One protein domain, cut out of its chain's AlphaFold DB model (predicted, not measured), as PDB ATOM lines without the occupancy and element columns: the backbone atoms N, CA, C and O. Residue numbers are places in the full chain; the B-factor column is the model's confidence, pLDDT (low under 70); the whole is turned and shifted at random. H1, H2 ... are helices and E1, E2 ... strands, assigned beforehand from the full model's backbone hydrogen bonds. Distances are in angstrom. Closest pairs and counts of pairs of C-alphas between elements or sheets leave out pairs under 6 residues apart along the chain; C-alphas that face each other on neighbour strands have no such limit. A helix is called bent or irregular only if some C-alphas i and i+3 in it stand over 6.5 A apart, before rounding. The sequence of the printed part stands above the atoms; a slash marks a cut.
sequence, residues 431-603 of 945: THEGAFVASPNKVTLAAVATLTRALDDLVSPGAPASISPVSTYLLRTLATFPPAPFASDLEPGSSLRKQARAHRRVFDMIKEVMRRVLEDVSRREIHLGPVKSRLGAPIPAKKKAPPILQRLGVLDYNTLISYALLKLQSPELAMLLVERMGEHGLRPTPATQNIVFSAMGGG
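Overview. This is residues 431 to 603 of the 945 residues of an uncharacterized protein of Rhodotorula taiwanensis (UniProt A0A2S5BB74). A small two-stranded hairpin, E1 and E2, packs on the last part of the long helix H3, with H1 side by side with H3. H4, H5 and H6 form a triangle of nearly aligned helices, and H2 joins the two groups by packing on H1, H3 and H4. The 173 printed residues hold six named helices and two strands, in the order H1 H2 H3 E1 E2 H4 H5 H6; the antiparallel sheet has the order E1 - E2, and the class is mostly helix. The whole is compact, with a radius of gyration of the C-alphas of 16.6 A and spans of 51 by 41 by 35 A.

Arrangement. E1, residues 524 to 528, and E2, residues 533 to 538, form a hairpin; N 527 and O 534 are 2.8 A apart, within hydrogen-bond range. The closest C-alphas of E1 and H3, residues 495 to 522, are those of Glu 525 and Glu 519, 5.5 A apart. H1, residues 442 to 459, touches H3 at a shallow tilt of 15 degrees, the same way, closest at C-alphas Asp 456 and Val 513, 5.9 A. H2, residues 465 to 479, is irregular, with C-alphas 466 and 469 7.8 A apart; it touches H4, residues 554 to 567, closest at C-alphas Ala 479 and Tyr 563, 6.1 A. H4 and H5, residues 571 to 583, form a helical hairpin, tilted 11 degrees, closest at C-alphas Ile 561 and Ala 574, 4.9 A. H6, residues 590 to 600, touches H4, closest at C-alphas Thr 592 and Asn 558, 5.7 A. The six helices are an up and down bundle, each running against the one before. Every O i to N i+4 pair is within hydrogen-bond range in H3, H4 and H5, against 13 of 14 in H1, 9 of 11 in H2 and 6 of 7 in H6.

Along the chain. H3 is 39.7 A long and H1 25.7 A. H1 begins at C-alpha 442 (25.397, 52.201, -16.671), and H6 ends at C-alpha 600 (39.766, 30.559, 7.249).

Size, cuts and confidence. The farthest C-alphas, Gly 493 and Gly 585, are 52.9 A apart. The printed part has no cut; the links H2 to H3 and E2 to H4 are long. Mean pLDDT of the printed part is 75.3, with 47 residues under 70, among them 534 to 551.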
ATOM      1  N   THR A 431      33.927  40.133 -19.683       81.00
ATOM      2  CA  THR A 431      35.152  40.162 -20.491       81.00
ATOM      3  C   THR A 431      35.413  38.793 -21.130       81.00
ATOM      4  O   THR A 431      34.831  37.783 -20.724       81.00
ATOM      5  N   HIS A 432      36.345  38.728 -22.086       70.81
ATOM      6  CA  HIS A 432      36.808  37.461 -22.673       70.81
ATOM      7  C   HIS A 432      37.360  36.466 -21.631       70.81
ATOM      8  O   HIS A 432      37.316  35.260 -21.849       70.81
ATOM      9  N   GLU A 433      37.806  36.954 -20.468       71.62
ATOM     10  CA  GLU A 433      38.250  36.148 -19.320       71.62
ATOM     11  C   GLU A 433      37.079  35.549 -18.508       71.62
ATOM     12  O   GLU A 433      37.285  34.849 -17.517       71.62
ATOM     13  N   GLY A 434      35.827  35.834 -18.884       75.50
ATOM     14  CA  GLY A 434      34.622  35.342 -18.213       75.50
ATOM     15  C   GLY A 434      34.269  36.067 -16.907       75.50
ATOM     16  O   GLY A 434      33.306  35.672 -16.237       75.50
ATOM     17  N   ALA A 435      35.004  37.124 -16.552       79.69
ATOM     18  CA  ALA A 435      34.767  37.973 -15.387       79.69
ATOM     19  C   ALA A 435      33.910  39.205 -15.737       79.69
ATOM     20  O   ALA A 435      33.801  39.604 -16.893       79.69
ATOM     21  N   PHE A 436      33.294  39.837 -14.736       84.06
ATOM     22  CA  PHE A 436      32.725  41.176 -14.921       84.06
ATOM     23  C   PHE A 436      33.825  42.235 -14.829       84.06
ATOM     24  O   PHE A 436      34.729  42.119 -14.000       84.06
ATOM     25  N   VAL A 437      33.689  43.308 -15.610       78.81
ATOM     26  CA  VAL A 437      34.521  44.514 -15.488       78.81
ATOM     27  C   VAL A 437      34.371  45.108 -14.079       78.81
ATOM     28  O   VAL A 437      33.263  45.163 -13.544       78.81
ATOM     29  N   ALA A 438      35.474  45.566 -13.478       74.88
ATOM     30  CA  ALA A 438      35.480  46.130 -12.122       74.88
ATOM     31  C   ALA A 438      34.625  47.409 -11.991       74.88
ATOM     32  O   ALA A 438      33.982  47.614 -10.963       74.88
ATOM     33  N   SER A 439      34.582  48.231 -13.044       77.56
ATOM     34  CA  SER A 439      33.762  49.442 -13.187       77.56
ATOM     35  C   SER A 439      32.701  49.269 -14.296       77.56
ATOM     36  O   SER A 439      32.871  49.775 -15.405       77.56
ATOM     37  N   PRO A 440      31.601  48.538 -14.038       82.75
ATOM     38  CA  PRO A 440      30.566  48.236 -15.031       82.75
ATOM     39  C   PRO A 440      29.818  49.490 -15.528       82.75
ATOM     40  O   PRO A 440      29.406  50.344 -14.734       82.75
ATOM     41  N   ASN A 441      29.598  49.587 -16.845       85.88
ATOM     42  CA  ASN A 441      28.853  50.673 -17.501       85.88
ATOM     43  C   ASN A 441      27.397  50.770 -17.016       85.88
ATOM     44  O   ASN A 441      26.786  49.778 -16.619       85.88
ATOM     45  N   LYS A 442      26.783  51.955 -17.124       85.25
ATOM     46  CA  LYS A 442      25.397  52.201 -16.671       85.25
ATOM     47  C   LYS A 442      24.366  51.233 -17.285       85.25
ATOM     48  O   LYS A 442      23.454  50.807 -16.580       85.25
ATOM     49  N   VAL A 443      24.555  50.855 -18.554       86.94
ATOM     50  CA  VAL A 443      23.747  49.851 -19.275       86.94
ATOM     51  C   VAL A 443      23.925  48.461 -18.654       86.94
ATOM     52  O   VAL A 443      22.946  47.849 -18.236       86.94
ATOM     53  N   THR A 444      25.171  48.004 -18.462       88.62
ATOM     54  CA  THR A 444      25.465  46.722 -17.785       88.62
ATOM     55  C   THR A 444      24.881  46.679 -16.363       88.62
ATOM     56  O   THR A 444      24.337  45.660 -15.948       88.62
ATOM     57  N   LEU A 445      24.911  47.797 -15.622       88.44
ATOM     58  CA  LEU A 445      24.316  47.908 -14.286       88.44
ATOM     59  C   LEU A 445      22.787  47.804 -14.316       88.44
ATOM     60  O   LEU A 445      22.211  47.197 -13.414       88.44
ATOM     61  N   ALA A 446      22.126  48.365 -15.332       87.75
ATOM     62  CA  ALA A 446      20.686  48.209 -15.528       87.75
ATOM     63  C   ALA A 446      20.317  46.761 -15.903       87.75
ATOM     64  O   ALA A 446      19.384  46.214 -15.315       87.75
ATOM     65  N   ALA A 447      21.098  46.110 -16.773       90.12
ATOM     66  CA  ALA A 447      20.941  44.696 -17.127       90.12
ATOM     67  C   ALA A 447      21.147  43.753 -15.924       90.12
ATOM     68  O   ALA A 447      20.359  42.843 -15.680       90.12
ATOM     69  N   VAL A 448      22.168  43.995 -15.098       91.38
ATOM     70  CA  VAL A 448      22.350  43.245 -13.844       91.38
ATOM     71  C   VAL A 448      21.179  43.514 -12.887       91.38
ATOM     72  O   VAL A 448      20.691  42.579 -12.259       91.38
ATOM     73  N   ALA A 449      20.657  44.745 -12.834       89.12
ATOM     74  CA  ALA A 449      19.510  45.116 -12.002       89.12
ATOM     75  C   ALA A 449      18.149  44.540 -12.462       89.12
ATOM     76  O   ALA A 449      17.221  44.438 -11.652       89.12
ATOM     77  N   THR A 450      17.977  44.182 -13.737       88.25
ATOM     78  CA  THR A 450      16.803  43.429 -14.224       88.25
ATOM     79  C   THR A 450      16.964  41.938 -13.920       88.25
ATOM     80  O   THR A 450      16.056  41.340 -13.336       88.25
ATOM     81  N   LEU A 451      18.142  41.356 -14.185       91.38
ATOM     82  CA  LEU A 451      18.443  39.947 -13.888       91.38
ATOM     83  C   LEU A 451      18.358  39.618 -12.385       91.38
ATOM     84  O   LEU A 451      17.836  38.565 -12.021       91.38
ATOM     85  N   THR A 452      18.784  40.513 -11.490       89.69
ATOM     86  CA  THR A 452      18.644  40.327 -10.029       89.69
ATOM     87  C   THR A 452      17.195  40.300  -9.562       89.69
ATOM     88  O   THR A 452      16.855  39.524  -8.670       89.69
ATOM     89  N   ARG A 453      16.327  41.130 -10.157       86.69
ATOM     90  CA  ARG A 453      14.884  41.111  -9.867       86.69
ATOM     91  C   ARG A 453      14.259  39.809 -10.368       86.69
ATOM     92  O   ARG A 453      13.507  39.179  -9.634       86.69
ATOM     93  N   ALA A 454      14.666  39.348 -11.552       86.62
ATOM     94  CA  ALA A 454      14.257  38.047 -12.070       86.62
ATOM     95  C   ALA A 454      14.734  36.876 -11.189       86.62
ATOM     96  O   ALA A 454      13.988  35.909 -11.029       86.62
ATOM     97  N   LEU A 455      15.925  36.960 -10.571       86.88
ATOM     98  CA  LEU A 455      16.367  35.976  -9.574       86.88
ATOM     99  C   LEU A 455      15.452  35.975  -8.352       86.88
ATOM    100  O   LEU A 455      14.986  34.908  -7.965       86.88
ATOM    101  N   ASP A 456      15.164  37.143  -7.768       85.06
ATOM    102  CA  ASP A 456      14.256  37.242  -6.618       85.06
ATOM    103  C   ASP A 456      12.914  36.578  -6.966       85.06
ATOM    104  O   ASP A 456      12.470  35.663  -6.265       85.06
ATOM    105  N   ASP A 457      12.308  36.933  -8.102       81.31
ATOM    106  CA  ASP A 457      11.053  36.347  -8.597       81.31
ATOM    107  C   ASP A 457      11.125  34.832  -8.866       81.31
ATOM    108  O   ASP A 457      10.091  34.160  -8.851       81.31
ATOM    109  N   LEU A 458      12.311  34.269  -9.122       78.25
ATOM    110  CA  LEU A 458      12.550  32.822  -9.254       78.25
ATOM    111  C   LEU A 458      12.738  32.117  -7.902       78.25
ATOM    112  O   LEU A 458      12.380  30.946  -7.784       78.25
ATOM    113  N   VAL A 459      13.238  32.830  -6.892       74.12
ATOM    114  CA  VAL A 459      13.379  32.369  -5.497       74.12
ATOM    115  C   VAL A 459      12.037  32.414  -4.744       74.12
ATOM    116  O   VAL A 459      11.868  31.735  -3.735       74.12
ATOM    117  N   SER A 460      11.055  33.178  -5.237       72.81
ATOM    118  CA  SER A 460       9.750  33.359  -4.583       72.81
ATOM    119  C   SER A 460       8.978  32.041  -4.354       72.81
ATOM    120  O   SER A 460       8.890  31.218  -5.278       72.81
ATOM    121  N   PRO A 461       8.357  31.829  -3.172       57.91
ATOM    122  CA  PRO A 461       7.516  30.660  -2.918       57.91
ATOM    123  C   PRO A 461       6.313  30.653  -3.875       57.91
ATOM    124  O   PRO A 461       5.443  31.516  -3.812       57.91
ATOM    125  N   GLY A 462       6.284  29.676  -4.786       59.25
ATOM    126  CA  GLY A 462       5.295  29.578  -5.868       59.25
ATOM    127  C   GLY A 462       5.902  29.448  -7.271       59.25
ATOM    128  O   GLY A 462       5.193  29.088  -8.211       59.25
ATOM    129  N   ALA A 463       7.211  29.679  -7.437       61.91
ATOM    130  CA  ALA A 463       7.890  29.429  -8.707       61.91
ATOM    131  C   ALA A 463       7.869  27.924  -9.097       61.91
ATOM    132  O   ALA A 463       8.021  27.056  -8.234       61.91
ATOM    133  N   PRO A 464       7.709  27.573 -10.391       60.97
ATOM    134  CA  PRO A 464       7.693  26.179 -10.830       60.97
ATOM    135  C   PRO A 464       9.105  25.569 -10.863       60.97
ATOM    136  O   PRO A 464      10.030  26.129 -11.457       60.97
ATOM    137  N   ALA A 465       9.255  24.367 -10.297       60.59
ATOM    138  CA  ALA A 465      10.546  23.682 -10.136       60.59
ATOM    139  C   ALA A 465      11.298  23.362 -11.442       60.59
ATOM    140  O   ALA A 465      12.509  23.144 -11.433       60.59
ATOM    141  N   SER A 466      10.611  23.374 -12.584       56.91
ATOM    142  CA  SER A 466      11.200  23.125 -13.902       56.91
ATOM    143  C   SER A 466      12.181  24.207 -14.377       56.91
ATOM    144  O   SER A 466      12.986  23.924 -15.258       56.91
ATOM    145  N   ILE A 467      12.168  25.411 -13.788       57.84
ATOM    146  CA  ILE A 467      13.074  26.522 -14.161       57.84
ATOM    147  C   ILE A 467      14.420  26.457 -13.400       57.84
ATOM    148  O   ILE A 467      15.362  27.175 -13.733       57.84
ATOM    149  N   SER A 468      14.549  25.522 -12.450       69.12
ATOM    150  CA  SER A 468      15.741  25.275 -11.623       69.12
ATOM    151  C   SER A 468      17.114  25.475 -12.311       69.12
ATOM    152  O   SER A 468      17.890  26.264 -11.766       69.12
ATOM    153  N   PRO A 469      17.441  24.870 -13.480       76.06
ATOM    154  CA  PRO A 469      18.783  24.986 -14.074       76.06
ATOM    155  C   PRO A 469      19.144  26.409 -14.527       76.06
ATOM    156  O   PRO A 469      20.299  26.819 -14.457       76.06
ATOM    157  N   VAL A 470      18.151  27.189 -14.956       81.81
ATOM    158  CA  VAL A 470      18.357  28.589 -15.345       81.81
ATOM    159  C   VAL A 470      18.603  29.434 -14.101       81.81
ATOM    160  O   VAL A 470      19.522  30.248 -14.074       81.81
ATOM    161  N   SER A 471      17.803  29.230 -13.049       81.12
ATOM    162  CA  SER A 471      17.991  29.941 -11.782       81.12
ATOM    163  C   SER A 471      19.324  29.610 -11.110       81.12
ATOM    164  O   SER A 471      19.909  30.509 -10.515       81.12
ATOM    165  N   THR A 472      19.847  28.382 -11.230       83.00
ATOM    166  CA  THR A 472      21.182  28.047 -10.711       83.00
ATOM    167  C   THR A 472      22.292  28.699 -11.530       83.00
ATOM    168  O   THR A 472      23.198  29.281 -10.938       83.00
ATOM    169  N   TYR A 473      22.211  28.719 -12.867       86.19
ATOM    170  CA  TYR A 473      23.172  29.478 -13.679       86.19
ATOM    171  C   TYR A 473      23.152  30.975 -13.331       86.19
ATOM    172  O   TYR A 473      24.204  31.556 -13.077       86.19
ATOM    173  N   LEU A 474      21.966  31.581 -13.229       87.12
ATOM    174  CA  LEU A 474      21.798  33.000 -12.904       87.12
ATOM    175  C   LEU A 474      22.268  33.336 -11.469       87.12
ATOM    176  O   LEU A 474      22.880  34.379 -11.242       87.12
ATOM    177  N   LEU A 475      22.067  32.429 -10.508       88.19
ATOM    178  CA  LEU A 475      22.632  32.513  -9.154       88.19
ATOM    179  C   LEU A 475      24.166  32.487  -9.190       88.19
ATOM    180  O   LEU A 475      24.802  33.381  -8.628       88.19
ATOM    181  N   ARG A 476      24.771  31.510  -9.884       86.44
ATOM    182  CA  ARG A 476      26.237  31.418 -10.030       86.44
ATOM    183  C   ARG A 476      26.808  32.670 -10.683       86.44
ATOM    184  O   ARG A 476      27.849  33.159 -10.250       86.44
ATOM    185  N   THR A 477      26.149  33.199 -11.719       86.00
ATOM    186  CA  THR A 477      26.665  34.370 -12.429       86.00
ATOM    187  C   THR A 477      26.546  35.651 -11.615       86.00
ATOM    188  O   THR A 477      27.496  36.429 -11.636       86.00
ATOM    189  N   LEU A 478      25.459  35.871 -10.869       88.62
ATOM    190  CA  LEU A 478      25.329  37.045  -9.997       88.62
ATOM    191  C   LEU A 478      26.227  36.967  -8.752       88.62
ATOM    192  O   LEU A 478      26.741  37.997  -8.313       88.62
ATOM    193  N   ALA A 479      26.503  35.769  -8.226       85.88
ATOM    194  CA  ALA A 479      27.429  35.583  -7.105       85.88
ATOM    195  C   ALA A 479      28.860  36.082  -7.416       85.88
ATOM    196  O   ALA A 479      29.544  36.611  -6.536       85.88
ATOM    197  N   THR A 480      29.317  35.980  -8.671       85.56
ATOM    198  CA  THR A 480      30.658  36.452  -9.069       85.56
ATOM    199  C   THR A 480      30.745  37.963  -9.321       85.56
ATOM    200  O   THR A 480      31.815  38.450  -9.679       85.56
ATOM    201  N   PHE A 481      29.663  38.732  -9.159       86.50
ATOM    202  CA  PHE A 481      29.667  40.172  -9.442       86.50
ATOM    203  C   PHE A 481      30.592  40.956  -8.471       86.50
ATOM    204  O   PHE A 481      30.595  40.684  -7.260       86.50
ATOM    205  N   PRO A 482      31.438  41.887  -8.958       84.38
ATOM    206  CA  PRO A 482      32.425  42.592  -8.140       84.38
ATOM    207  C   PRO A 482      31.772  43.576  -7.155       84.38
ATOM    208  O   PRO A 482      30.728  44.158  -7.469       84.38
ATOM    209  N   PRO A 483      32.377  43.784  -5.966       82.19
ATOM    210  CA  PRO A 483      31.965  44.865  -5.080       82.19
ATOM    211  C   PRO A 483      32.246  46.212  -5.758       82.19
ATOM    212  O   PRO A 483      33.180  46.333  -6.550       82.19
ATOM    213  N   ALA A 484      31.443  47.225  -5.444       79.12
ATOM    214  CA  ALA A 484      31.671  48.568  -5.962       79.12
ATOM    215  C   ALA A 484      32.915  49.216  -5.322       79.12
ATOM    216  O   ALA A 484      33.131  49.018  -4.122       79.12
ATOM    217  N   PRO A 485      33.697  50.020  -6.072       76.81
ATOM    218  CA  PRO A 485      34.747  50.849  -5.486       76.81
ATOM    219  C   PRO A 485      34.148  51.852  -4.490       76.81
ATOM    220  O   PRO A 485      32.986  52.266  -4.621       76.81
ATOM    221  N   PHE A 486      34.926  52.253  -3.484       71.56
ATOM    222  CA  PHE A 486      34.438  53.178  -2.471       71.56
ATOM    223  C   PHE A 486      34.186  54.560  -3.086       71.56
ATOM    224  O   PHE A 486      35.079  55.232  -3.588       71.56
ATOM    225  N   ALA A 487      32.935  55.019  -3.024       69.25
ATOM    226  CA  ALA A 487      32.538  56.329  -3.540       69.25
ATOM    227  C   ALA A 487      32.995  57.511  -2.650       69.25
ATOM    228  O   ALA A 487      32.490  58.624  -2.819       69.25
ATOM    229  N   SER A 488      33.863  57.271  -1.666       66.81
ATOM    230  CA  SER A 488      34.673  58.263  -0.943       66.81
ATOM    231  C   SER A 488      35.901  58.675  -1.750       66.81
ATOM    232  O   SER A 488      36.226  59.853  -1.784       66.81
ATOM    233  N   ASP A 489      36.503  57.721  -2.459       72.38
ATOM    234  CA  ASP A 489      37.829  57.815  -3.085       72.38
ATOM    235  C   ASP A 489      37.773  58.522  -4.457       72.38
ATOM    236  O   ASP A 489      38.735  58.531  -5.219       72.38
ATOM    237  N   LEU A 490      36.604  59.072  -4.802       75.56
ATOM    238  CA  LEU A 490      36.286  59.709  -6.075       75.56
ATOM    239  C   LEU A 490      35.753  61.119  -5.824       75.56
ATOM    240  O   LEU A 490      34.933  61.336  -4.923       75.56
ATOM    241  N   GLU A 491      36.153  62.054  -6.680       76.12
ATOM    242  CA  GLU A 491      35.836  63.477  -6.553       76.12
ATOM    243  C   GLU A 491      34.327  63.756  -6.408       76.12
ATOM    244  O   GLU A 491      33.497  63.122  -7.085       76.12
ATOM    245  N   PRO A 492      33.923  64.707  -5.540       74.19
ATOM    246  CA  PRO A 492      32.537  65.160  -5.440       74.19
ATOM    247  C   PRO A 492      31.994  65.649  -6.789       74.19
ATOM    248  O   PRO A 492      32.674  66.300  -7.564       74.19
ATOM    249  N   GLY A 493      30.742  65.293  -7.091       72.25
ATOM    250  CA  GLY A 493      30.066  65.674  -8.339       72.25
ATOM    251  C   GLY A 493      30.385  64.813  -9.573       72.25
ATOM    252  O   GLY A 493      29.511  64.695 -10.444       72.25
ATOM    253  N   SER A 494      31.554  64.160  -9.621       80.00
ATOM    254  CA  SER A 494      32.040  63.409 -10.793       80.00
ATOM    255  C   SER A 494      31.069  62.331 -11.308       80.00
ATOM    256  O   SER A 494      30.307  61.701 -10.560       80.00
ATOM    257  N   SER A 495      31.101  62.095 -12.624       77.69
ATOM    258  CA  SER A 495      30.344  61.025 -13.296       77.69
ATOM    259  C   SER A 495      30.705  59.644 -12.739       77.69
ATOM    260  O   SER A 495      29.809  58.855 -12.427       77.69
ATOM    261  N   LEU A 496      31.996  59.401 -12.496       76.00
ATOM    262  CA  LEU A 496      32.517  58.185 -11.872       76.00
ATOM    263  C   LEU A 496      31.950  57.976 -10.461       76.00
ATOM    264  O   LEU A 496      31.478  56.882 -10.150       76.00
ATOM    265  N   ARG A 497      31.873  59.019  -9.618       78.19
ATOM    266  CA  ARG A 497      31.250  58.910  -8.285       78.19
ATOM    267  C   ARG A 497      29.751  58.606  -8.370       78.19
ATOM    268  O   ARG A 497      29.230  57.836  -7.557       78.19
ATOM    269  N   LYS A 498      29.040  59.157  -9.363       80.19
ATOM    270  CA  LYS A 498      27.625  58.824  -9.641       80.19
ATOM    271  C   LYS A 498      27.472  57.357 -10.086       80.19
ATOM    272  O   LYS A 498      26.560  56.678  -9.608       80.19
ATOM    273  N   GLN A 499      28.383  56.848 -10.919       82.06
ATOM    274  CA  GLN A 499      28.424  55.451 -11.369       82.06
ATOM    275  C   GLN A 499      28.765  54.481 -10.226       82.06
ATOM    276  O   GLN A 499      28.034  53.512 -10.029       82.06
ATOM    277  N   ALA A 500      29.770  54.778  -9.398       80.75
ATOM    278  CA  ALA A 500      30.125  53.985  -8.216       80.75
ATOM    279  C   ALA A 500      28.966  53.897  -7.203       80.75
ATOM    280  O   ALA A 500      28.671  52.825  -6.673       80.75
ATOM    281  N   ARG A 501      28.224  54.997  -6.987       82.50
ATOM    282  CA  ARG A 501      26.987  54.990  -6.176       82.50
ATOM    283  C   ARG A 501      25.893  54.098  -6.782       82.50
ATOM    284  O   ARG A 501      25.183  53.428  -6.034       82.50
ATOM    285  N   ALA A 502      25.740  54.077  -8.108       82.56
ATOM    286  CA  ALA A 502      24.792  53.185  -8.780       82.56
ATOM    287  C   ALA A 502      25.226  51.711  -8.678       82.56
ATOM    288  O   ALA A 502      24.406  50.863  -8.328       82.56
ATOM    289  N   HIS A 503      26.513  51.423  -8.893       86.69
ATOM    290  CA  HIS A 503      27.115  50.097  -8.735       86.69
ATOM    291  C   HIS A 503      26.935  49.571  -7.308       86.69
ATOM    292  O   HIS A 503      26.443  48.457  -7.141       86.69
ATOM    293  N   ARG A 504      27.201  50.393  -6.282       85.19
ATOM    294  CA  ARG A 504      26.965  50.026  -4.877       85.19
ATOM    295  C   ARG A 504      25.507  49.639  -4.627       85.19
ATOM    296  O   ARG A 504      25.264  48.562  -4.104       85.19
ATOM    297  N   ARG A 505      24.534  50.427  -5.103       86.12
ATOM    298  CA  ARG A 505      23.099  50.095  -4.972       86.12
ATOM    299  C   ARG A 505      22.704  48.789  -5.678       86.12
ATOM    300  O   ARG A 505      21.847  48.070  -5.175       86.12
ATOM    301  N   VAL A 506      23.304  48.471  -6.829       86.75
ATOM    302  CA  VAL A 506      23.093  47.174  -7.507       86.75
ATOM    303  C   VAL A 506      23.730  46.034  -6.710       86.75
ATOM    304  O   VAL A 506      23.107  44.991  -6.540       86.75
ATOM    305  N   PHE A 507      24.931  46.236  -6.166       87.06
ATOM    306  CA  PHE A 507      25.613  45.251  -5.329       87.06
ATOM    307  C   PHE A 507      24.880  44.985  -4.006       87.06
ATOM    308  O   PHE A 507      24.738  43.830  -3.615       87.06
ATOM    309  N   ASP A 508      24.339  46.019  -3.363       85.25
ATOM    310  CA  ASP A 508      23.514  45.899  -2.156       85.25
ATOM    311  C   ASP A 508      22.195  45.154  -2.457       85.25
ATOM    312  O   ASP A 508      21.751  44.316  -1.670       85.25
ATOM    313  N   MET A 509      21.608  45.365  -3.642       87.00
ATOM    314  CA  MET A 509      20.463  44.583  -4.121       87.00
ATOM    315  C   MET A 509      20.827  43.110  -4.385       87.00
ATOM    316  O   MET A 509      20.066  42.227  -3.990       87.00
ATOM    317  N   ILE A 510      21.988  42.823  -4.994       88.50
ATOM    318  CA  ILE A 510      22.503  41.446  -5.134       88.50
ATOM    319  C   ILE A 510      22.680  40.818  -3.748       88.50
ATOM    320  O   ILE A 510      22.226  39.698  -3.540       88.50
ATOM    321  N   LYS A 511      23.284  41.538  -2.792       85.12
ATOM    322  CA  LYS A 511      23.463  41.078  -1.407       85.12
ATOM    323  C   LYS A 511      22.142  40.714  -0.738       85.12
ATOM    324  O   LYS A 511      22.075  39.656  -0.124       85.12
ATOM    325  N   GLU A 512      21.088  41.518  -0.878       85.44
ATOM    326  CA  GLU A 512      19.773  41.198  -0.296       85.44
ATOM    327  C   GLU A 512      19.108  39.978  -0.964       85.44
ATOM    328  O   GLU A 512      18.511  39.160  -0.264       85.44
ATOM    329  N   VAL A 513      19.230  39.796  -2.286       85.25
ATOM    330  CA  VAL A 513      18.693  38.596  -2.966       85.25
ATOM    331  C   VAL A 513      19.498  37.345  -2.601       85.25
ATOM    332  O   VAL A 513      18.918  36.327  -2.225       85.25
ATOM    333  N   MET A 514      20.831  37.423  -2.641       85.88
ATOM    334  CA  MET A 514      21.717  36.323  -2.246       85.88
ATOM    335  C   MET A 514      21.555  35.975  -0.766       85.88
ATOM    336  O   MET A 514      21.582  34.799  -0.421       85.88
ATOM    337  N   ARG A 515      21.304  36.963   0.102       84.44
ATOM    338  CA  ARG A 515      20.933  36.728   1.499       84.44
ATOM    339  C   ARG A 515      19.680  35.872   1.606       84.44
ATOM    340  O   ARG A 515      19.742  34.856   2.275       84.44
ATOM    341  N   ARG A 516      18.582  36.234   0.935       80.62
ATOM    342  CA  ARG A 516      17.328  35.451   0.977       80.62
ATOM    343  C   ARG A 516      17.551  34.007   0.524       80.62
ATOM    344  O   ARG A 516      17.072  33.084   1.171       80.62
ATOM    345  N   VAL A 517      18.336  33.815  -0.541       82.31
ATOM    346  CA  VAL A 517      18.757  32.480  -0.997       82.31
ATOM    347  C   VAL A 517      19.532  31.743   0.096       82.31
ATOM    348  O   VAL A 517      19.235  30.586   0.370       82.31
ATOM    349  N   LEU A 518      20.499  32.394   0.743       81.75
ATOM    350  CA  LEU A 518      21.291  31.792   1.818       81.75
ATOM    351  C   LEU A 518      20.472  31.525   3.093       81.75
ATOM    352  O   LEU A 518      20.712  30.508   3.734       81.75
ATOM    353  N   GLU A 519      19.497  32.368   3.443       81.62
ATOM    354  CA  GLU A 519      18.533  32.144   4.536       81.62
ATOM    355  C   GLU A 519      17.702  30.883   4.255       81.62
ATOM    356  O   GLU A 519      17.584  30.000   5.105       81.62
ATOM    357  N   ASP A 520      17.209  30.749   3.021       77.00
ATOM    358  CA  ASP A 520      16.451  29.585   2.562       77.00
ATOM    359  C   ASP A 520      17.309  28.296   2.512       77.00
ATOM    360  O   ASP A 520      16.825  27.238   2.922       77.00
ATOM    361  N   VAL A 521      18.581  28.358   2.083       77.94
ATOM    362  CA  VAL A 521      19.519  27.206   2.099       77.94
ATOM    363  C   VAL A 521      19.907  26.808   3.530       77.94
ATOM    364  O   VAL A 521      19.862  25.633   3.890       77.94
ATOM    365  N   SER A 522      20.318  27.776   4.351       74.38
ATOM    366  CA  SER A 522      20.847  27.529   5.701       74.38
ATOM    367  C   SER A 522      19.762  27.160   6.714       74.38
ATOM    368  O   SER A 522      20.043  26.434   7.677       74.38
ATOM    369  N   ARG A 523      18.529  27.635   6.485       74.38
ATOM    370  CA  ARG A 523      17.419  27.672   7.451       74.38
ATOM    371  C   ARG A 523      17.756  28.478   8.711       74.38
ATOM    372  O   ARG A 523      17.313  28.135   9.805       74.38
ATOM    373  N   ARG A 524      18.552  29.539   8.569       74.25
ATOM    374  CA  ARG A 524      18.850  30.519   9.624       74.25
ATOM    375  C   ARG A 524      18.716  31.933   9.073       74.25
ATOM    376  O   ARG A 524      18.959  32.163   7.891       74.25
ATOM    377  N   GLU A 525      18.339  32.873   9.926       74.38
ATOM    378  CA  GLU A 525      18.342  34.294   9.584       74.38
ATOM    379  C   GLU A 525      19.782  34.789   9.385       74.38
ATOM    380  O   GLU A 525      20.720  34.284  10.010       74.38
ATOM    381  N   ILE A 526      19.980  35.786   8.519       76.31
ATOM    382  CA  ILE A 526      21.305  36.360   8.252       76.31
ATOM    383  C   ILE A 526      21.235  37.874   8.441       76.31
ATOM    384  O   ILE A 526      20.505  38.578   7.748       76.31
ATOM    385  N   HIS A 527      22.056  38.398   9.342       74.25
ATOM    386  CA  HIS A 527      22.160  39.826   9.609       74.25
ATOM    387  C   HIS A 527      23.339  40.413   8.823       74.25
ATOM    388  O   HIS A 527      24.496  40.066   9.065       74.25
ATOM    389  N   LEU A 528      23.062  41.300   7.862       72.69
ATOM    390  CA  LEU A 528      24.098  41.990   7.083       72.69
ATOM    391  C   LEU A 528      24.694  43.141   7.902       72.69
ATOM    392  O   LEU A 528      24.114  44.222   7.968       72.69
ATOM    393  N   GLY A 529      25.860  42.916   8.508       59.50
ATOM    394  CA  GLY A 529      26.661  43.986   9.100       59.50
ATOM    395  C   GLY A 529      27.424  44.807   8.047       59.50
ATOM    396  O   GLY A 529      27.514  44.399   6.883       59.50
ATOM    397  N   PRO A 530      28.017  45.951   8.440       53.22
ATOM    398  CA  PRO A 530      28.756  46.830   7.528       53.22
ATOM    399  C   PRO A 530      30.032  46.188   6.957       53.22
ATOM    400  O   PRO A 530      30.432  46.528   5.844       53.22
ATOM    401  N   VAL A 531      30.644  45.250   7.692       55.28
ATOM    402  CA  VAL A 531      31.888  44.553   7.304       55.28
ATOM    403  C   VAL A 531      31.693  43.031   7.253       55.28
ATOM    404  O   VAL A 531      31.974  42.415   6.229       55.28
ATOM    405  N   LYS A 532      31.148  42.429   8.321       63.16
ATOM    406  CA  LYS A 532      30.874  40.983   8.436       63.16
ATOM    407  C   LYS A 532      29.377  40.728   8.622       63.16
ATOM    408  O   LYS A 532      28.733  41.434   9.401       63.16
ATOM    409  N   SER A 533      28.819  39.713   7.959       70.88
ATOM    410  CA  SER A 533      27.460  39.232   8.261       70.88
ATOM    411  C   SER A 533      27.459  38.274   9.457       70.88
ATOM    412  O   SER A 533      28.353  37.435   9.546       70.88
ATOM    413  N   ARG A 534      26.438  38.339  10.317       69.19
ATOM    414  CA  ARG A 534      26.253  37.442  11.475       69.19
ATOM    415  C   ARG A 534      25.071  36.497  11.251       69.19
ATOM    416  O   ARG A 534      24.070  36.902  10.658       69.19
ATOM    417  N   LEU A 535      25.163  35.261  11.738       68.38
ATOM    418  CA  LEU A 535      24.027  34.334  11.768       68.38
ATOM    419  C   LEU A 535      23.048  34.723  12.885       68.38
ATOM    420  O   LEU A 535      23.461  35.081  13.986       68.38
ATOM    421  N   GLY A 536      21.756  34.688  12.571       64.69
ATOM    422  CA  GLY A 536      20.648  34.890  13.503       64.69
ATOM    423  C   GLY A 536      19.982  33.576  13.918       64.69
ATOM    424  O   GLY A 536      20.589  32.501  13.859       64.69
ATOM    425  N   ALA A 537      18.719  33.671  14.333       69.00
ATOM    426  CA  ALA A 537      17.943  32.541  14.828       69.00
ATOM    427  C   ALA A 537      17.686  31.473  13.737       69.00
ATOM    428  O   ALA A 537      17.687  31.780  12.539       69.00
ATOM    429  N   PRO A 538      17.463  30.199  14.118       67.44
ATOM    430  CA  PRO A 538      16.974  29.184  13.191       67.44
ATOM    431  C   PRO A 538      15.557  29.522  12.716       67.44
ATOM    432  O   PRO A 538      14.660  29.767  13.517       67.44
ATOM    433  N   ILE A 539      15.349  29.496  11.399       66.25
ATOM    434  CA  ILE A 539      14.046  29.766  10.785       66.25
ATOM    435  C   ILE A 539      13.200  28.483  10.881       66.25
ATOM    436  O   ILE A 539      13.662  27.429  10.422       66.25
ATOM    437  N   PRO A 540      11.966  28.532  11.421       54.38
ATOM    438  CA  PRO A 540      11.091  27.365  11.481       54.38
ATOM    439  C   PRO A 540      10.794  26.819  10.077       54.38
ATOM    440  O   PRO A 540      10.698  27.556   9.092       54.38
ATOM    441  N   ALA A 541      10.669  25.495   9.963       54.12
ATOM    442  CA  ALA A 541      10.615  24.820   8.671       54.12
ATOM    443  C   ALA A 541       9.376  25.223   7.843       54.12
ATOM    444  O   ALA A 541       8.258  24.775   8.098       54.12
ATOM    445  N   LYS A 542       9.587  26.021   6.785       55.25
ATOM    446  CA  LYS A 542       8.561  26.329   5.774       55.25
ATOM    447  C   LYS A 542       7.991  25.024   5.199       55.25
ATOM    448  O   LYS A 542       8.750  24.185   4.714       55.25
ATOM    449  N   LYS A 543       6.655  24.889   5.154       47.59
ATOM    450  CA  LYS A 543       5.947  23.671   4.687       47.59
ATOM    451  C   LYS A 543       6.326  23.199   3.270       47.59
ATOM    452  O   LYS A 543       6.062  22.048   2.935       47.59
ATOM    453  N   LYS A 544       6.939  24.050   2.434       51.81
ATOM    454  CA  LYS A 544       7.638  23.657   1.196       51.81
ATOM    455  C   LYS A 544       8.917  24.482   1.029       51.81
ATOM    456  O   LYS A 544       8.856  25.706   0.964       51.81
ATOM    457  N   ALA A 545      10.056  23.802   0.920       56.00
ATOM    458  CA  ALA A 545      11.331  24.408   0.537       56.00
ATOM    459  C   ALA A 545      11.239  25.018  -0.882       56.00
ATOM    460  O   ALA A 545      10.658  24.369  -1.761       56.00
ATOM    461  N   PRO A 546      11.793  26.223  -1.142       61.25
ATOM    462  CA  PRO A 546      11.772  26.806  -2.479       61.25
ATOM    463  C   PRO A 546      12.444  25.897  -3.527       61.25
ATOM    464  O   PRO A 546      13.411  25.193  -3.223       61.25
ATOM    465  N   PRO A 547      11.961  25.914  -4.784       60.22
ATOM    466  CA  PRO A 547      12.327  24.936  -5.816       60.22
ATOM    467  C   PRO A 547      13.819  24.906  -6.166       60.22
ATOM    468  O   PRO A 547      14.319  23.890  -6.640       60.22
ATOM    469  N   ILE A 548      14.527  26.017  -5.944       61.75
ATOM    470  CA  ILE A 548      15.966  26.138  -6.197       61.75
ATOM    471  C   ILE A 548      16.758  25.226  -5.250       61.75
ATOM    472  O   ILE A 548      17.695  24.568  -5.694       61.75
ATOM    473  N   LEU A 549      16.337  25.105  -3.983       60.53
ATOM    474  CA  LEU A 549      17.036  24.311  -2.962       60.53
ATOM    475  C   LEU A 549      17.042  22.811  -3.262       60.53
ATOM    476  O   LEU A 549      17.975  22.107  -2.897       60.53
ATOM    477  N   GLN A 550      16.009  22.313  -3.943       63.94
ATOM    478  CA  GLN A 550      15.829  20.880  -4.200       63.94
ATOM    479  C   GLN A 550      16.816  20.311  -5.238       63.94
ATOM    480  O   GLN A 550      16.785  19.111  -5.503       63.94
ATOM    481  N   ARG A 551      17.637  21.157  -5.881       67.38
ATOM    482  CA  ARG A 551      18.511  20.779  -7.009       67.38
ATOM    483  C   ARG A 551      19.871  21.494  -7.035       67.38
ATOM    484  O   ARG A 551      20.517  21.512  -8.081       67.38
ATOM    485  N   LEU A 552      20.308  22.087  -5.924       77.38
ATOM    486  CA  LEU A 552      21.655  22.661  -5.825       77.38
ATOM    487  C   LEU A 552      22.702  21.549  -5.974       77.38
ATOM    488  O   LEU A 552      22.674  20.576  -5.224       77.38
ATOM    489  N   GLY A 553      23.614  21.684  -6.936       79.31
ATOM    490  CA  GLY A 553      24.744  20.774  -7.111       79.31
ATOM    491  C   GLY A 553      26.002  21.261  -6.388       79.31
ATOM    492  O   GLY A 553      26.061  22.381  -5.884       79.31
ATOM    493  N   VAL A 554      27.059  20.443  -6.408       80.69
ATOM    494  CA  VAL A 554      28.361  20.758  -5.781       80.69
ATOM    495  C   VAL A 554      28.917  22.114  -6.240       80.69
ATOM    496  O   VAL A 554      29.439  22.883  -5.439       80.69
ATOM    497  N   LEU A 555      28.771  22.442  -7.528       81.44
ATOM    498  CA  LEU A 555      29.215  23.725  -8.081       81.44
ATOM    499  C   LEU A 555      28.411  24.915  -7.535       81.44
ATOM    500  O   LEU A 555      28.990  25.976  -7.319       81.44
ATOM    501  N   ASP A 556      27.109  24.748  -7.281       83.69
ATOM    502  CA  ASP A 556      26.275  25.797  -6.682       83.69
ATOM    503  C   ASP A 556      26.703  26.059  -5.239       83.69
ATOM    504  O   ASP A 556      26.981  27.205  -4.881       83.69
ATOM    505  N   TYR A 557      26.860  24.991  -4.447       83.38
ATOM    506  CA  TYR A 557      27.393  25.076  -3.088       83.38
ATOM    507  C   TYR A 557      28.769  25.747  -3.064       83.38
ATOM    508  O   TYR A 557      28.945  26.705  -2.318       83.38
ATOM    509  N   ASN A 558      29.702  25.356  -3.938       84.81
ATOM    510  CA  ASN A 558      31.008  26.015  -4.041       84.81
ATOM    511  C   ASN A 558      30.881  27.521  -4.336       84.81
ATOM    512  O   ASN A 558      31.586  28.316  -3.718       84.81
ATOM    513  N   THR A 559      29.973  27.947  -5.226       84.81
ATOM    514  CA  THR A 559      29.760  29.389  -5.471       84.81
ATOM    515  C   THR A 559      29.130  30.124  -4.287       84.81
ATOM    516  O   THR A 559      29.529  31.255  -4.013       84.81
ATOM    517  N   LEU A 560      28.205  29.497  -3.553       85.75
ATOM    518  CA  LEU A 560      27.592  30.077  -2.352       85.75
ATOM    519  C   LEU A 560      28.588  30.169  -1.188       85.75
ATOM    520  O   LEU A 560      28.619  31.183  -0.496       85.75
ATOM    521  N   ILE A 561      29.446  29.161  -1.021       83.31
ATOM    522  CA  ILE A 561      30.547  29.137  -0.049       83.31
ATOM    523  C   ILE A 561      31.558  30.246  -0.384       83.31
ATOM    524  O   ILE A 561      31.845  31.086   0.466       83.31
ATOM    525  N   SER A 562      32.016  30.350  -1.639       82.00
ATOM    526  CA  SER A 562      32.869  31.465  -2.086       82.00
ATOM    527  C   SER A 562      32.214  32.833  -1.872       82.00
ATOM    528  O   SER A 562      32.895  33.792  -1.516       82.00
ATOM    529  N   TYR A 563      30.897  32.950  -2.071       82.31
ATOM    530  CA  TYR A 563      30.158  34.192  -1.836       82.31
ATOM    531  C   TYR A 563      30.112  34.562  -0.346       82.31
ATOM    532  O   TYR A 563      30.412  35.703   0.014       82.31
ATOM    533  N   ALA A 564      29.796  33.597   0.523       81.38
ATOM    534  CA  ALA A 564      29.795  33.758   1.975       81.38
ATOM    535  C   ALA A 564      31.152  34.255   2.495       81.38
ATOM    536  O   ALA A 564      31.228  35.216   3.260       81.38
ATOM    537  N   LEU A 565      32.231  33.657   1.997       72.38
ATOM    538  CA  LEU A 565      33.594  33.971   2.404       72.38
ATOM    539  C   LEU A 565      34.077  35.317   1.844       72.38
ATOM    540  O   LEU A 565      34.501  36.185   2.602       72.38
ATOM    541  N   LEU A 566      33.967  35.538   0.530       74.19
ATOM    542  CA  LEU A 566      34.579  36.696  -0.138       74.19
ATOM    543  C   LEU A 566      33.708  37.964  -0.140       74.19
ATOM    544  O   LEU A 566      34.238  39.065  -0.286       74.19
ATOM    545  N   LYS A 567      32.374  37.841  -0.044       78.69
ATOM    546  CA  LYS A 567      31.429  38.975  -0.182       78.69
ATOM    547  C   LYS A 567      30.678  39.308   1.110       78.69
ATOM    548  O   LYS A 567      30.259  40.458   1.271       78.69
ATOM    549  N   LEU A 568      30.493  38.320   1.989       73.25
ATOM    550  CA  LEU A 568      29.824  38.464   3.291       73.25
ATOM    551  C   LEU A 568      30.777  38.328   4.495       73.25
ATOM    552  O   LEU A 568      30.386  38.679   5.610       73.25
ATOM    553  N   GLN A 569      32.013  37.862   4.268       70.75
ATOM    554  CA  GLN A 569      33.064  37.676   5.279       70.75
ATOM    555  C   GLN A 569      32.613  36.833   6.488       70.75
ATOM    556  O   GLN A 569      32.995  37.108   7.628       70.75
ATOM    557  N   SER A 570      31.785  35.812   6.241       71.62
ATOM    558  CA  SER A 570      31.189  34.945   7.265       71.62
ATOM    559  C   SER A 570      31.685  33.493   7.160       71.62
ATOM    560  O   SER A 570      31.074  32.674   6.467       71.62
ATOM    561  N   PRO A 571      32.778  33.126   7.865       68.75
ATOM    562  CA  PRO A 571      33.302  31.757   7.850       68.75
ATOM    563  C   PRO A 571      32.328  30.749   8.477       68.75
ATOM    564  O   PRO A 571      32.191  29.637   7.976       68.75
ATOM    565  N   GLU A 572      31.580  31.153   9.508       69.31
ATOM    566  CA  GLU A 572      30.519  30.348  10.134       69.31
ATOM    567  C   GLU A 572      29.460  29.897   9.115       69.31
ATOM    568  O   GLU A 572      29.072  28.731   9.072       69.31
ATOM    569  N   LEU A 573      29.024  30.815   8.247       75.06
ATOM    570  CA  LEU A 573      28.007  30.534   7.238       75.06
ATOM    571  C   LEU A 573      28.548  29.610   6.145       75.06
ATOM    572  O   LEU A 573      27.832  28.731   5.670       75.06
ATOM    573  N   ALA A 574      29.817  29.770   5.773       77.06
ATOM    574  CA  ALA A 574      30.489  28.878   4.838       77.06
ATOM    575  C   ALA A 574      30.602  27.442   5.380       77.06
ATOM    576  O   ALA A 574      30.345  26.495   4.638       77.06
ATOM    577  N   MET A 575      30.911  27.274   6.670       75.06
ATOM    578  CA  MET A 575      30.930  25.960   7.326       75.06
ATOM    579  C   MET A 575      29.536  25.324   7.369       75.06
ATOM    580  O   MET A 575      29.383  24.176   6.954       75.06
ATOM    581  N   LEU A 576      28.505  26.092   7.735       76.62
ATOM    582  CA  LEU A 576      27.114  25.627   7.721       76.62
ATOM    583  C   LEU A 576      26.665  25.205   6.307       76.62
ATOM    584  O   LEU A 576      25.996  24.186   6.143       76.62
ATOM    585  N   LEU A 577      27.066  25.927   5.254       81.75
ATOM    586  CA  LEU A 577      26.805  25.509   3.868       81.75
ATOM    587  C   LEU A 577      27.501  24.184   3.508       81.75
ATOM    588  O   LEU A 577      26.932  23.390   2.758       81.75
ATOM    589  N   VAL A 578      28.701  23.924   4.037       79.94
ATOM    590  CA  VAL A 578      29.417  22.647   3.855       79.94
ATOM    591  C   VAL A 578      28.732  21.500   4.615       79.94
ATOM    592  O   VAL A 578      28.729  20.372   4.124       79.94
ATOM    593  N   GLU A 579      28.125  21.767   5.773       78.88
ATOM    594  CA  GLU A 579      27.288  20.802   6.505       78.88
ATOM    595  C   GLU A 579      26.004  20.479   5.727       78.88
ATOM    596  O   GLU A 579      25.746  19.310   5.433       78.88
ATOM    597  N   ARG A 580      25.256  21.502   5.280       79.50
ATOM    598  CA  ARG A 580      24.051  21.331   4.442       79.50
ATOM    599  C   ARG A 580      24.339  20.579   3.144       79.50
ATOM    600  O   ARG A 580      23.547  19.737   2.734       79.50
ATOM    601  N   MET A 581      25.477  20.837   2.503       82.19
ATOM    602  CA  MET A 581      25.915  20.079   1.329       82.19
ATOM    603  C   MET A 581      26.029  18.572   1.645       82.19
ATOM    604  O   MET A 581      25.549  17.752   0.862       82.19
ATOM    605  N   GLY A 582      26.571  18.217   2.816       75.69
ATOM    606  CA  GLY A 582      26.630  16.838   3.311       75.69
ATOM    607  C   GLY A 582      25.252  16.227   3.591       75.69
ATOM    608  O   GLY A 582      24.984  15.117   3.135       75.69
ATOM    609  N   GLU A 583      24.349  16.964   4.251       79.06
ATOM    610  CA  GLU A 583      22.948  16.542   4.470       79.06
ATOM    611  C   GLU A 583      22.204  16.263   3.152       79.06
ATOM    612  O   GLU A 583      21.376  15.357   3.071       79.06
ATOM    613  N   HIS A 584      22.523  17.013   2.095       74.31
ATOM    614  CA  HIS A 584      21.995  16.814   0.743       74.31
ATOM    615  C   HIS A 584      22.673  15.662  -0.034       74.31
ATOM    616  O   HIS A 584      22.410  15.491  -1.226       74.31
ATOM    617  N   GLY A 585      23.530  14.863   0.612       73.50
ATOM    618  CA  GLY A 585      24.217  13.715   0.009       73.50
ATOM    619  C   GLY A 585      25.385  14.086  -0.914       73.50
ATOM    620  O   GLY A 585      25.894  13.229  -1.639       73.50
ATOM    621  N   LEU A 586      25.823  15.349  -0.911       80.06
ATOM    622  CA  LEU A 586      26.912  15.841  -1.751       80.06
ATOM    623  C   LEU A 586      28.226  15.866  -0.960       80.06
ATOM    624  O   LEU A 586      28.327  16.482   0.100       80.06
ATOM    625  N   ARG A 587      29.270  15.220  -1.489       74.44
ATOM    626  CA  ARG A 587      30.595  15.212  -0.849       74.44
ATOM    627  C   ARG A 587      31.387  16.487  -1.181       74.44
ATOM    628  O   ARG A 587      31.373  16.905  -2.343       74.44
ATOM    629  N   PRO A 588      32.120  17.077  -0.214       75.06
ATOM    630  CA  PRO A 588      33.063  18.156  -0.491       75.06
ATOM    631  C   PRO A 588      34.099  17.746  -1.537       75.06
ATOM    632  O   PRO A 588      34.599  16.623  -1.533       75.06
ATOM    633  N   THR A 589      34.439  18.674  -2.426       75.19
ATOM    634  CA  THR A 589      35.500  18.480  -3.427       75.19
ATOM    635  C   THR A 589      36.795  19.161  -2.983       75.19
ATOM    636  O   THR A 589      36.737  20.072  -2.154       75.19
ATOM    637  N   PRO A 590      37.957  18.823  -3.577       64.19
ATOM    638  CA  PRO A 590      39.202  19.557  -3.333       64.19
ATOM    639  C   PRO A 590      39.065  21.065  -3.601       64.19
ATOM    640  O   PRO A 590      39.636  21.878  -2.886       64.19
ATOM    641  N   ALA A 591      38.234  21.457  -4.577       67.75
ATOM    642  CA  ALA A 591      37.892  22.859  -4.808       67.75
ATOM    643  C   ALA A 591      37.134  23.478  -3.619       67.75
ATOM    644  O   ALA A 591      37.472  24.579  -3.196       67.75
ATOM    645  N   THR A 592      36.155  22.766  -3.045       72.12
ATOM    646  CA  THR A 592      35.432  23.203  -1.836       72.12
ATOM    647  C   THR A 592      36.386  23.407  -0.658       72.12
ATOM    648  O   THR A 592      36.310  24.424   0.025       72.12
ATOM    649  N   GLN A 593      37.303  22.457  -0.449       67.56
ATOM    650  CA  GLN A 593      38.312  22.509   0.611       67.56
ATOM    651  C   GLN A 593      39.246  23.713   0.421       67.56
ATOM    652  O   GLN A 593      39.362  24.531   1.330       67.56
ATOM    653  N   ASN A 594      39.814  23.897  -0.777       66.00
ATOM    654  CA  ASN A 594      40.667  25.049  -1.093       66.00
ATOM    655  C   ASN A 594      39.955  26.392  -0.849       66.00
ATOM    656  O   ASN A 594      40.547  27.301  -0.267       66.00
ATOM    657  N   ILE A 595      38.690  26.518  -1.276       66.94
ATOM    658  CA  ILE A 595      37.877  27.732  -1.086       66.94
ATOM    659  C   ILE A 595      37.708  28.052   0.407       66.94
ATOM    660  O   ILE A 595      37.886  29.201   0.807       66.94
ATOM    661  N   VAL A 596      37.386  27.044   1.224       66.50
ATOM    662  CA  VAL A 596      37.183  27.207   2.671       66.50
ATOM    663  C   VAL A 596      38.500  27.566   3.364       66.50
ATOM    664  O   VAL A 596      38.531  28.537   4.117       66.50
ATOM    665  N   PHE A 597      39.603  26.868   3.068       63.06
ATOM    666  CA  PHE A 597      40.912  27.176   3.659       63.06
ATOM    667  C   PHE A 597      41.385  28.595   3.328       63.06
ATOM    668  O   PHE A 597      41.733  29.335   4.245       63.06
ATOM    669  N   SER A 598      41.243  29.022   2.067       59.19
ATOM    670  CA  SER A 598      41.645  30.356   1.584       59.19
ATOM    671  C   SER A 598      40.978  31.535   2.305       59.19
ATOM    672  O   SER A 598      41.411  32.673   2.140       59.19
ATOM    673  N   ALA A 599      39.917  31.289   3.075       53.88
ATOM    674  CA  ALA A 599      39.212  32.306   3.847       53.88
ATOM    675  C   ALA A 599      39.134  32.011   5.357       53.88
ATOM    676  O   ALA A 599      38.641  32.853   6.108       53.88
ATOM    677  N   MET A 600      39.623  30.853   5.817       55.97
ATOM    678  CA  MET A 600      39.766  30.559   7.249       55.97
ATOM    679  C   MET A 600      41.062  31.112   7.859       55.97
ATOM    680  O   MET A 600      41.165  31.115   9.083       55.97
ATOM    681  N   GLY A 601      41.983  31.666   7.057       49.44
ATOM    682  CA  GLY A 601      43.214  32.358   7.494       49.44
ATOM    683  C   GLY A 601      43.007  33.667   8.283       49.44
ATOM    684  O   GLY A 601      43.798  34.598   8.166       49.44
ATOM    685  N   GLY A 602      41.910  33.766   9.037       43.69
ATOM    686  CA  GLY A 602      41.649  34.778  10.062       43.69
ATOM    687  C   GLY A 602      41.204  34.188  11.413       43.69
ATOM    688  O   GLY A 602      40.871  34.955  12.312       43.69
ATOM    689  N   GLY A 603      41.157  32.856  11.553       52.16
ATOM    690  CA  GLY A 603      41.210  32.164  12.849       52.16
ATOM    691  C   GLY A 603      42.631  31.654  13.108       52.16
ATOM    692  O   GLY A 603      43.466  31.736  12.207       52.16
TER     693      GLY A 603